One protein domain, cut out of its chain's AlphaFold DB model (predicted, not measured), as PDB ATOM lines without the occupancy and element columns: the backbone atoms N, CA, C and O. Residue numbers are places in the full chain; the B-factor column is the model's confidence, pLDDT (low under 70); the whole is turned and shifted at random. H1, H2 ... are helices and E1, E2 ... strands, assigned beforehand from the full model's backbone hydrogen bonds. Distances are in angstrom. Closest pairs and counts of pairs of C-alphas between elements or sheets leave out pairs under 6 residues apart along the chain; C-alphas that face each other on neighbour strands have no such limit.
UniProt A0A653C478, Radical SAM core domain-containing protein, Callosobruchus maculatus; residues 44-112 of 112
ATOM      1  N   LEU A  44      54.370  13.041  97.049       96.62
ATOM      2  CA  LEU A  44      53.439  14.162  96.950       96.62
ATOM      3  C   LEU A  44      52.885  14.536  98.326       96.62
ATOM      4  O   LEU A  44      52.259  13.730  99.015       96.62
ATOM      5  N   ARG A  45      53.059  15.799  98.722       97.31
ATOM      6  CA  ARG A  45      52.439  16.366  99.925       97.31
ATOM      7  C   ARG A  45      51.285  17.277  99.526       97.31
ATOM      8  O   ARG A  45      51.512  18.300  98.890       97.31
ATOM      9  N   ILE A  46      50.073  16.951  99.963       96.44
ATOM     10  CA  ILE A  46      48.878  17.760  99.700       96.44
ATOM     11  C   ILE A  46      48.475  18.466 100.995       96.44
ATOM     12  O   ILE A  46      48.298  17.826 102.030       96.44
ATOM     13  N   SER A  47      48.370  19.794 100.963       95.44
ATOM     14  CA  SER A  47      47.851  20.593 102.077       95.44
ATOM     15  C   SER A  47      46.344  20.769 101.900       95.44
ATOM     16  O   SER A  47      45.906  21.495 101.014       95.44
ATOM     17  N   LEU A  48      45.546  20.070 102.705       94.81
ATOM     18  CA  LEU A  48      44.091  20.011 102.555       94.81
ATOM     19  C   LEU A  48      43.364  21.199 103.182       94.81
ATOM     20  O   LEU A  48      42.260  21.548 102.767       94.81
ATOM     21  N   THR A  49      43.936  21.773 104.235       93.38
ATOM     22  CA  THR A  49      43.330  22.858 105.004       93.38
ATOM     23  C   THR A  49      44.401  23.623 105.761       93.38
ATOM     24  O   THR A  49      45.405  23.046 106.146       93.38
ATOM     25  N   GLU A  50      44.188  24.903 106.035       92.94
ATOM     26  CA  GLU A  50      45.054  25.696 106.922       92.94
ATOM     27  C   GLU A  50      44.541  25.702 108.372       92.94
ATOM     28  O   GLU A  50      45.216  26.166 109.291       92.94
ATOM     29  N   ARG A  51      43.326  25.182 108.602       92.06
ATOM     30  CA  ARG A  51      42.720  25.147 109.934       92.06
ATOM     31  C   ARG A  51      43.363  24.059 110.781       92.06
ATOM     32  O   ARG A  51      43.560  22.935 110.334       92.06
ATOM     33  N   CYS A  52      43.636  24.398 112.034       93.38
ATOM     34  CA  CYS A  52      44.140  23.479 113.042       93.38
ATOM     35  C   CYS A  52      43.355  23.680 114.344       93.38
ATOM     36  O   CYS A  52      43.023  24.815 114.707       93.38
ATOM     37  N   ASN A  53      43.068  22.585 115.046       92.81
ATOM     38  CA  ASN A  53      42.480  22.587 116.389       92.81
ATOM     39  C   ASN A  53      43.512  22.898 117.493       92.81
ATOM     40  O   ASN A  53      43.124  23.093 118.640       92.81
ATOM     41  N   LEU A  54      44.804  22.992 117.157       92.88
ATOM     42  CA  LEU A  54      45.886  23.363 118.072       92.88
ATOM     43  C   LEU A  54      46.425  24.780 117.802       92.88
ATOM     44  O   LEU A  54      46.192  25.382 116.749       92.88
ATOM     45  N   ARG A  55      47.150  25.324 118.788       93.06
ATOM     46  CA  ARG A  55      47.817  26.640 118.749       93.06
ATOM     47  C   ARG A  55      49.278  26.528 119.190       93.06
ATOM     48  O   ARG A  55      49.678  27.032 120.239       93.06
ATOM     49  N   CYS A  56      50.058  25.772 118.422       93.38
ATOM     50  CA  CYS A  56      51.470  25.531 118.702       93.38
ATOM     51  C   CYS A  56      52.288  26.811 118.477       93.38
ATOM     52  O   CYS A  56      52.242  27.369 117.385       93.38
ATOM     53  N   GLN A  57      53.096  27.227 119.456       93.44
ATOM     54  CA  GLN A  57      53.856  28.490 119.407       93.44
ATOM     55  C   GLN A  57      54.714  28.662 118.140       93.44
ATOM     56  O   GLN A  57      54.805  29.761 117.609       93.44
ATOM     57  N   TYR A  58      55.309  27.579 117.633       93.38
ATOM     58  CA  TYR A  58      56.194  27.604 116.462       93.38
ATOM     59  C   TYR A  58      55.471  27.432 115.113       93.38
ATOM     60  O   TYR A  58      56.117  27.466 114.070       93.38
ATOM     61  N   CYS A  59      54.160  27.175 115.110       91.06
ATOM     62  CA  CYS A  59      53.414  26.831 113.894       91.06
ATOM     63  C   CYS A  59      52.131  27.653 113.740       91.06
ATOM     64  O   CYS A  59      51.916  28.256 112.695       91.06
ATOM     65  N   MET A  60      51.297  27.694 114.779       91.81
ATOM     66  CA  MET A  60      50.033  28.422 114.811       91.81
ATOM     67  C   MET A  60      49.982  29.241 116.112       91.81
ATOM     68  O   MET A  60      49.493  28.731 117.127       91.81
ATOM     69  N   PRO A  61      50.525  30.470 116.116       89.81
ATOM     70  CA  PRO A  61      50.604  31.301 117.312       89.81
ATOM     71  C   PRO A  61      49.206  31.669 117.835       89.81
ATOM     72  O   PRO A  61      48.197  31.522 117.136       89.81
ATOM     73  N   LYS A  62      49.119  32.101 119.098       89.50
ATOM     74  CA  LYS A  62      47.826  32.335 119.773       89.50
ATOM     75  C   LYS A  62      47.031  33.468 119.132       89.50
ATOM     76  O   LYS A  62      45.807  33.403 119.096       89.50
ATOM     77  N   GLU A  63      47.737  34.448 118.589       88.81
ATOM     78  CA  GLU A  63      47.212  35.591 117.846       88.81
ATOM     79  C   GLU A  63      46.535  35.152 116.533       88.81
ATOM     80  O   GLU A  63      45.773  35.908 115.934       88.81
ATOM     81  N   GLY A  64      46.757  33.899 116.121       85.50
ATOM     82  CA  GLY A  64      46.223  33.310 114.905       85.50
ATOM     83  C   GLY A  64      47.046  33.662 113.670       85.50
ATOM     84  O   GLY A  64      48.015  34.415 113.714       85.50
ATOM     85  N   VAL A  65      46.648  33.079 112.543       87.81
ATOM     86  CA  VAL A  65      47.188  33.400 111.218       87.81
ATOM     87  C   VAL A  65      46.038  33.764 110.295       87.81
ATOM     88  O   VAL A  65      44.904  33.312 110.487       87.81
ATOM     89  N   LYS A  66      46.320  34.582 109.281       89.38
ATOM     90  CA  LYS A  66      45.336  34.886 108.244       89.38
ATOM     91  C   LYS A  66      45.046  33.610 107.457       89.38
ATOM     92  O   LYS A  66      45.962  33.026 106.891       89.38
ATOM     93  N   LEU A  67      43.781  33.199 107.444       89.62
ATOM     94  CA  LEU A  67      43.336  32.017 106.715       89.62
ATOM     95  C   LEU A  67      42.848  32.394 105.322       89.62
ATOM     96  O   LEU A  67      42.156  33.398 105.141       89.62
ATOM     97  N   THR A  68      43.168  31.535 104.368       90.12
ATOM     98  CA  THR A  68      42.648  31.566 103.011       90.12
ATOM     99  C   THR A  68      41.147  31.261 103.020       90.12
ATOM    100  O   THR A  68      40.656  30.385 103.744       90.12
ATOM    101  N   GLU A  69      40.385  32.011 102.226       87.31
ATOM    102  CA  GLU A  69      38.949  31.788 102.087       87.31
ATOM    103  C   GLU A  69      38.664  30.462 101.375       87.31
ATOM    104  O   GLU A  69      39.428  30.011 100.523       87.31
ATOM    105  N   LYS A  70      37.529  29.832 101.703       83.50
ATOM    106  CA  LYS A  70      37.157  28.517 101.155       83.50
ATOM    107  C   LYS A  70      37.206  28.426  99.617       83.50
ATOM    108  O   LYS A  70      37.678  27.396  99.155       83.50
ATOM    109  N   PRO A  71      36.765  29.431  98.832       88.44
ATOM    110  CA  PRO A  71      36.780  29.348  97.367       88.44
ATOM    111  C   PRO A  71      38.180  29.276  96.749       88.44
ATOM    112  O   PRO A  71      38.314  28.935  95.582       88.44
ATOM    113  N   HIS A  72      39.217  29.619  97.513       90.69
ATOM    114  CA  HIS A  72      40.609  29.564  97.069       90.69
ATOM    115  C   HIS A  72      41.319  28.270  97.495       90.69
ATOM    116  O   HIS A  72      42.501  28.096  97.205       90.69
ATOM    117  N   LEU A  73      40.621  27.371  98.195       92.38
ATOM    118  CA  LEU A  73      41.124  26.045  98.540       92.38
ATOM    119  C   LEU A  73      40.677  25.027  97.491       92.38
ATOM    120  O   LEU A  73      39.570  25.122  96.968       92.38
ATOM    121  N   LEU A  74      41.519  24.023  97.252       94.19
ATOM    122  CA  LEU A  74      41.206  22.947  96.314       94.19
ATOM    123  C   LEU A  74      39.975  22.151  96.763       94.19
ATOM    124  O   LEU A  74      39.881  21.720  97.928       94.19
ATOM    125  N   THR A  75      39.071  21.905  95.817       95.19
ATOM    126  CA  THR A  75      37.930  21.010  96.030       95.19
ATOM    127  C   THR A  75      38.393  19.556  96.111       95.19
ATOM    128  O   THR A  75      39.519  19.206  95.742       95.19
ATOM    129  N   THR A  76      37.526  18.686  96.619       95.69
ATOM    130  CA  THR A  76      37.779  17.241  96.696       95.69
ATOM    131  C   THR A  76      38.087  16.651  95.323       95.69
ATOM    132  O   THR A  76      39.054  15.908  95.161       95.69
ATOM    133  N   GLU A  77      37.326  17.046  94.306       96.06
ATOM    134  CA  GLU A  77      37.479  16.571  92.932       96.06
ATOM    135  C   GLU A  77      38.831  16.986  92.345       96.06
ATOM    136  O   GLU A  77      39.496  16.187  91.681       96.06
ATOM    137  N   GLU A  78      39.266  18.218  92.614       96.69
ATOM    138  CA  GLU A  78      40.567  18.724  92.175       96.69
ATOM    139  C   GLU A  78      41.717  17.975  92.850       96.69
ATOM    140  O   GLU A  78      42.672  17.580  92.178       96.69
ATOM    141  N   ILE A  79      41.606  17.716  94.155       96.75
ATOM    142  CA  ILE A  79      42.601  16.951  94.918       96.75
ATOM    143  C   ILE A  79      42.739  15.538  94.354       96.75
ATOM    144  O   ILE A  79      43.855  15.099  94.075       96.75
ATOM    145  N   ILE A  80      41.619  14.844  94.134       96.50
ATOM    146  CA  ILE A  80      41.608  13.490  93.568       96.50
ATOM    147  C   ILE A  80      42.196  13.496  92.155       96.50
ATOM    148  O   ILE A  80      43.002  12.629  91.810       96.50
ATOM    149  N   LYS A  81      41.829  14.483  91.330       96.94
ATOM    150  CA  LYS A  81      42.356  14.625  89.969       96.94
ATOM    151  C   LYS A  81      43.873  14.797  89.979       96.94
ATOM    152  O   LYS A  81      44.560  14.087  89.250       96.94
ATOM    153  N   ILE A  82      44.395  15.693  90.816       96.19
ATOM    154  CA  ILE A  82      45.835  15.934  90.951       96.19
ATOM    155  C   ILE A  82      46.537  14.669  91.456       96.19
ATOM    156  O   ILE A  82      47.493  14.219  90.831       96.19
ATOM    157  N   ALA A  83      46.035  14.045  92.523       96.56
ATOM    158  CA  ALA A  83      46.611  12.821  93.075       96.56
ATOM    159  C   ALA A  83      46.725  11.707  92.018       96.56
ATOM    160  O   ALA A  83      47.789  11.114  91.863       96.56
ATOM    161  N   ARG A  84      45.663  11.471  91.236       95.88
ATOM    162  CA  ARG A  84      45.657  10.466  90.159       95.88
ATOM    163  C   ARG A  84      46.666  10.774  89.058       95.88
ATOM    164  O   ARG A  84      47.327   9.857  88.577       95.88
ATOM    165  N   LEU A  85      46.782  12.042  88.659       95.62
ATOM    166  CA  LEU A  85      47.763  12.462  87.658       95.62
ATOM    167  C   LEU A  85      49.187  12.182  88.148       95.62
ATOM    168  O   LEU A  85      49.943  11.520  87.452       95.62
ATOM    169  N   PHE A  86      49.526  12.585  89.372       95.25
ATOM    170  CA  PHE A  86      50.866  12.368  89.923       95.25
ATOM    171  C   PHE A  86      51.208  10.887  90.123       95.25
ATOM    172  O   PHE A  86      52.331  10.476  89.838       95.25
ATOM    173  N   VAL A  87      50.249  10.065  90.561       95.38
ATOM    174  CA  VAL A  87      50.453   8.610  90.668       95.38
ATOM    175  C   VAL A  87      50.720   7.990  89.297       95.38
ATOM    176  O   VAL A  87      51.590   7.132  89.175       95.38
ATOM    177  N   LYS A  88      50.021   8.449  88.250       95.00
ATOM    178  CA  LYS A  88      50.246   7.985  86.874       95.00
ATOM    179  C   LYS A  88      51.655   8.316  86.368       95.00
ATOM    180  O   LYS A  88      52.223   7.511  85.636       95.00
ATOM    181  N   GLU A  89      52.203   9.461  86.765       93.19
ATOM    182  CA  GLU A  89      53.549   9.890  86.370       93.19
ATOM    183  C   GLU A  89      54.674   9.234  87.192       93.19
ATOM    184  O   GLU A  89      55.830   9.328  86.796       93.19
ATOM    185  N   GLY A  90      54.368   8.535  88.297       93.06
ATOM    186  CA  GLY A  90      55.362   7.764  89.064       93.06
ATOM    187  C   GLY A  90      55.463   8.090  90.557       93.06
ATOM    188  O   GLY A  90      56.308   7.519  91.250       93.06
ATOM    189  N   VAL A  91      54.603   8.961  91.096       96.50
ATOM    190  CA  VAL A  91      54.525   9.191  92.548       96.50
ATOM    191  C   VAL A  91      53.996   7.939  93.246       96.50
ATOM    192  O   VAL A  91      52.901   7.463  92.955       96.50
ATOM    193  N   SER A  92      54.745   7.439  94.226       95.88
ATOM    194  CA  SER A  92      54.398   6.232  94.986       95.88
ATOM    195  C   SER A  92      53.817   6.536  96.369       95.88
ATOM    196  O   SER A  92      53.146   5.692  96.963       95.88
ATOM    197  N   LYS A  93      54.055   7.744  96.897       97.00
ATOM    198  CA  LYS A  93      53.677   8.112  98.263       97.00
ATOM    199  C   LYS A  93      52.958   9.452  98.306       97.00
ATOM    200  O   LYS A  93      53.513  10.476  97.918       97.00
ATOM    201  N   ILE A  94      51.753   9.463  98.876       96.81
ATOM    202  CA  ILE A  94      50.975  10.686  99.113       96.81
ATOM    203  C   ILE A  94      50.847  10.924 100.617       96.81
ATOM    204  O   ILE A  94      50.456  10.030 101.365       96.81
ATOM    205  N   ARG A  95      51.156  12.142 101.076       96.81
ATOM    206  CA  ARG A  95      50.892  12.586 102.449       96.81
ATOM    207  C   ARG A  95      49.896  13.732 102.458       96.81
ATOM    208  O   ARG A  95      50.176  14.821 101.957       96.81
ATOM    209  N   LEU A  96      48.773  13.495 103.120       96.06
ATOM    210  CA  LEU A  96      47.774  14.512 103.412       96.06
ATOM    211  C   LEU A  96      48.215  15.308 104.645       96.06
ATOM    212  O   LEU A  96      48.593  14.743 105.672       96.06
ATOM    213  N   THR A  97      48.248  16.628 104.512       95.31
ATOM    214  CA  THR A  97      48.738  17.573 105.524       95.31
ATOM    215  C   THR A  97      47.883  18.840 105.524       95.31
ATOM    216  O   THR A  97      46.819  18.874 104.910       95.31
ATOM    217  N   GLY A  98      48.349  19.884 106.203       91.56
ATOM    218  CA  GLY A  98      47.691  21.175 106.292       91.56
ATOM    219  C   GLY A  98      48.029  21.831 107.621       91.56
ATOM    220  O   GLY A  98      49.167  21.729 108.082       91.56
ATOM    221  N   GLY A  99      47.019  22.422 108.253       91.81
ATOM    222  CA  GLY A  99      46.901  22.455 109.701       91.81
ATOM    223  C   GLY A  99      46.644  21.037 110.210       91.81
ATOM    224  O   GLY A  99      47.526  20.187 110.150       91.81
ATOM    225  N   GLU A 100      45.423  20.764 110.660       94.69
ATOM    226  CA  GLU A 100      45.004  19.420 111.062       94.69
ATOM    227  C   GLU A 100      44.070  18.817 109.994       94.69
ATOM    228  O   GLU A 100      42.942  19.297 109.844       94.69
ATOM    229  N   PRO A 101      44.501  17.790 109.231       95.00
ATOM    230  CA  PRO A 101      43.697  17.188 108.164       95.00
ATOM    231  C   PRO A 101      42.309  16.736 108.618       95.00
ATOM    232  O   PRO A 101      41.340  16.928 107.887       95.00
ATOM    233  N   THR A 102      42.196  16.197 109.835       94.31
ATOM    234  CA  THR A 102      40.934  15.663 110.379       94.31
ATOM    235  C   THR A 102      39.876  16.734 110.663       94.31
ATOM    236  O   THR A 102      38.708  16.413 110.867       94.31
ATOM    237  N   VAL A 103      40.240  18.021 110.618       93.75
ATOM    238  CA  VAL A 103      39.289  19.143 110.720       93.75
ATOM    239  C   VAL A 103      38.481  19.328 109.426       93.75
ATOM    240  O   VAL A 103      37.409  19.941 109.441       93.75
ATOM    241  N   ARG A 104      38.972  18.820 108.288       93.38
ATOM    242  CA  ARG A 104      38.279  18.883 106.997       93.38
ATOM    243  C   ARG A 104      37.180  17.810 106.939       93.38
ATOM    244  O   ARG A 104      37.462  16.626 107.069       93.38
ATOM    245  N   LYS A 105      35.921  18.226 106.757       92.50
ATOM    246  CA  LYS A 105      34.735  17.345 106.862       92.50
ATOM    247  C   LYS A 105      34.648  16.296 105.751       92.50
ATOM    248  O   LYS A 105      34.213  15.184 106.002       92.50
ATOM    249  N   ASP A 106      35.072  16.677 104.557       93.69
ATOM    250  CA  ASP A 106      35.138  15.895 103.319       93.69
ATOM    251  C   ASP A 106      36.435  15.068 103.210       93.69
ATOM    252  O   ASP A 106      36.766  14.557 102.147       93.69
ATOM    253  N   LEU A 107      37.206  14.925 104.299       95.12
ATOM    254  CA  LEU A 107      38.398  14.071 104.308       95.12
ATOM    255  C   LEU A 107      38.103  12.602 103.931       95.12
ATOM    256  O   LEU A 107      38.905  12.044 103.182       95.12
ATOM    257  N   PRO A 108      37.007  11.961 104.397       94.75
ATOM    258  CA  PRO A 108      36.670  10.602 103.975       94.75
ATOM    259  C   PRO A 108      36.530  10.478 102.455       94.75
ATOM    260  O   PRO A 108      37.073   9.542 101.880       94.75
ATOM    261  N   ASP A 109      35.911  11.463 101.803       95.06
ATOM    262  CA  ASP A 109      35.695  11.477 100.349       95.06
ATOM    263  C   ASP A 109      37.008  11.587  99.549       95.06
ATOM    264  O   ASP A 109      37.043  11.293  98.359       95.06
ATOM    265  N   ILE A 110      38.101  12.026 100.188       93.50
ATOM    266  CA  ILE A 110      39.444  12.101  99.589       93.50
ATOM    267  C   ILE A 110      40.192  10.761  99.717       93.50
ATOM    268  O   ILE A 110      41.094  10.487  98.924       93.50
ATOM    269  N   ILE A 111      39.874   9.957 100.737       91.00
ATOM    270  CA  ILE A 111      40.602   8.725 101.081       91.00
ATOM    271  C   ILE A 111      39.936   7.473 100.487       91.00
ATOM    272  O   ILE A 111      40.659   6.544 100.123       91.00
ATOM    273  N   PHE A 112      38.601   7.434 100.432       78.06
ATOM    274  CA  PHE A 112      37.810   6.308  99.916       78.06
ATOM    275  C   PHE A 112      37.564   6.414  98.406       78.06
ATOM    276  O   PHE A 112      37.565   5.347  97.750       78.06
TER     277      PHE A 112
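AT A GLANCE: This is residues 44 to 112 of the 112 residues of the protein "Radical SAM core domain-containing protein" of Callosobruchus maculatus (UniProt A0A653C478). A small pair of parallel strands, E1 and E2, has the long helix H1 beside it and the short helix H2 near the start of H1; a long loop, residues 48 to 75, runs away from this body and folds back to H1, so that Glu 63 in the loop and Lys 88 in H1 mark the two far ends. The printed part has 69 residues, with two named strands and two named helices in the order E1, H1, E2, H2. The class is mixed, helices and strands, with 28 residues in named elements, under half. The whole is only just loose, close to compact, with a radius of gyration of the C-alphas of 13.4 A, and elongated, spanning 41 by 23 by 19 A.

HOW THE PARTS SIT: E1, residues 44 to 47, and E2, residues 93 to 97, are parallel neighbours at 14 degrees; N 46 and O 95, 2.9 A apart, and N 97 and O 46, 2.8 A, are within hydrogen-bond range. With H1, residues 76 to 89, they form a strand-helix-strand unit, two parallel strands with a helix between them in the chain, and its crossover is right-handed. The closest C-alphas of E1 and H1, Leu 44 and Phe 86, are 7.7 A apart. H2, residues 107 to 111, touches H1 at residues 76 to 80 alone, the closest C-alphas being Thr 76 and Ile 110, 6.1 A. E1 and H2 are apart. In H1 and H2 every O i to N i+4 pair is within hydrogen-bond range.

IN THESE COORDINATES: E1 begins at C-alpha 44 (53.439, 14.162, 96.950). H1 is 20.2 A long and E2 12.9 A. H2 ends at C-alpha 111 (40.602, 8.725, 101.081).

THE WHOLE: The C-alphas of Glu 63 and Lys 88, the two farthest apart, are 41.6 A apart. The printed part has no cut. The link from E1 to H1 is long, 28 residues. No printed residue is under 70 in pLDDT.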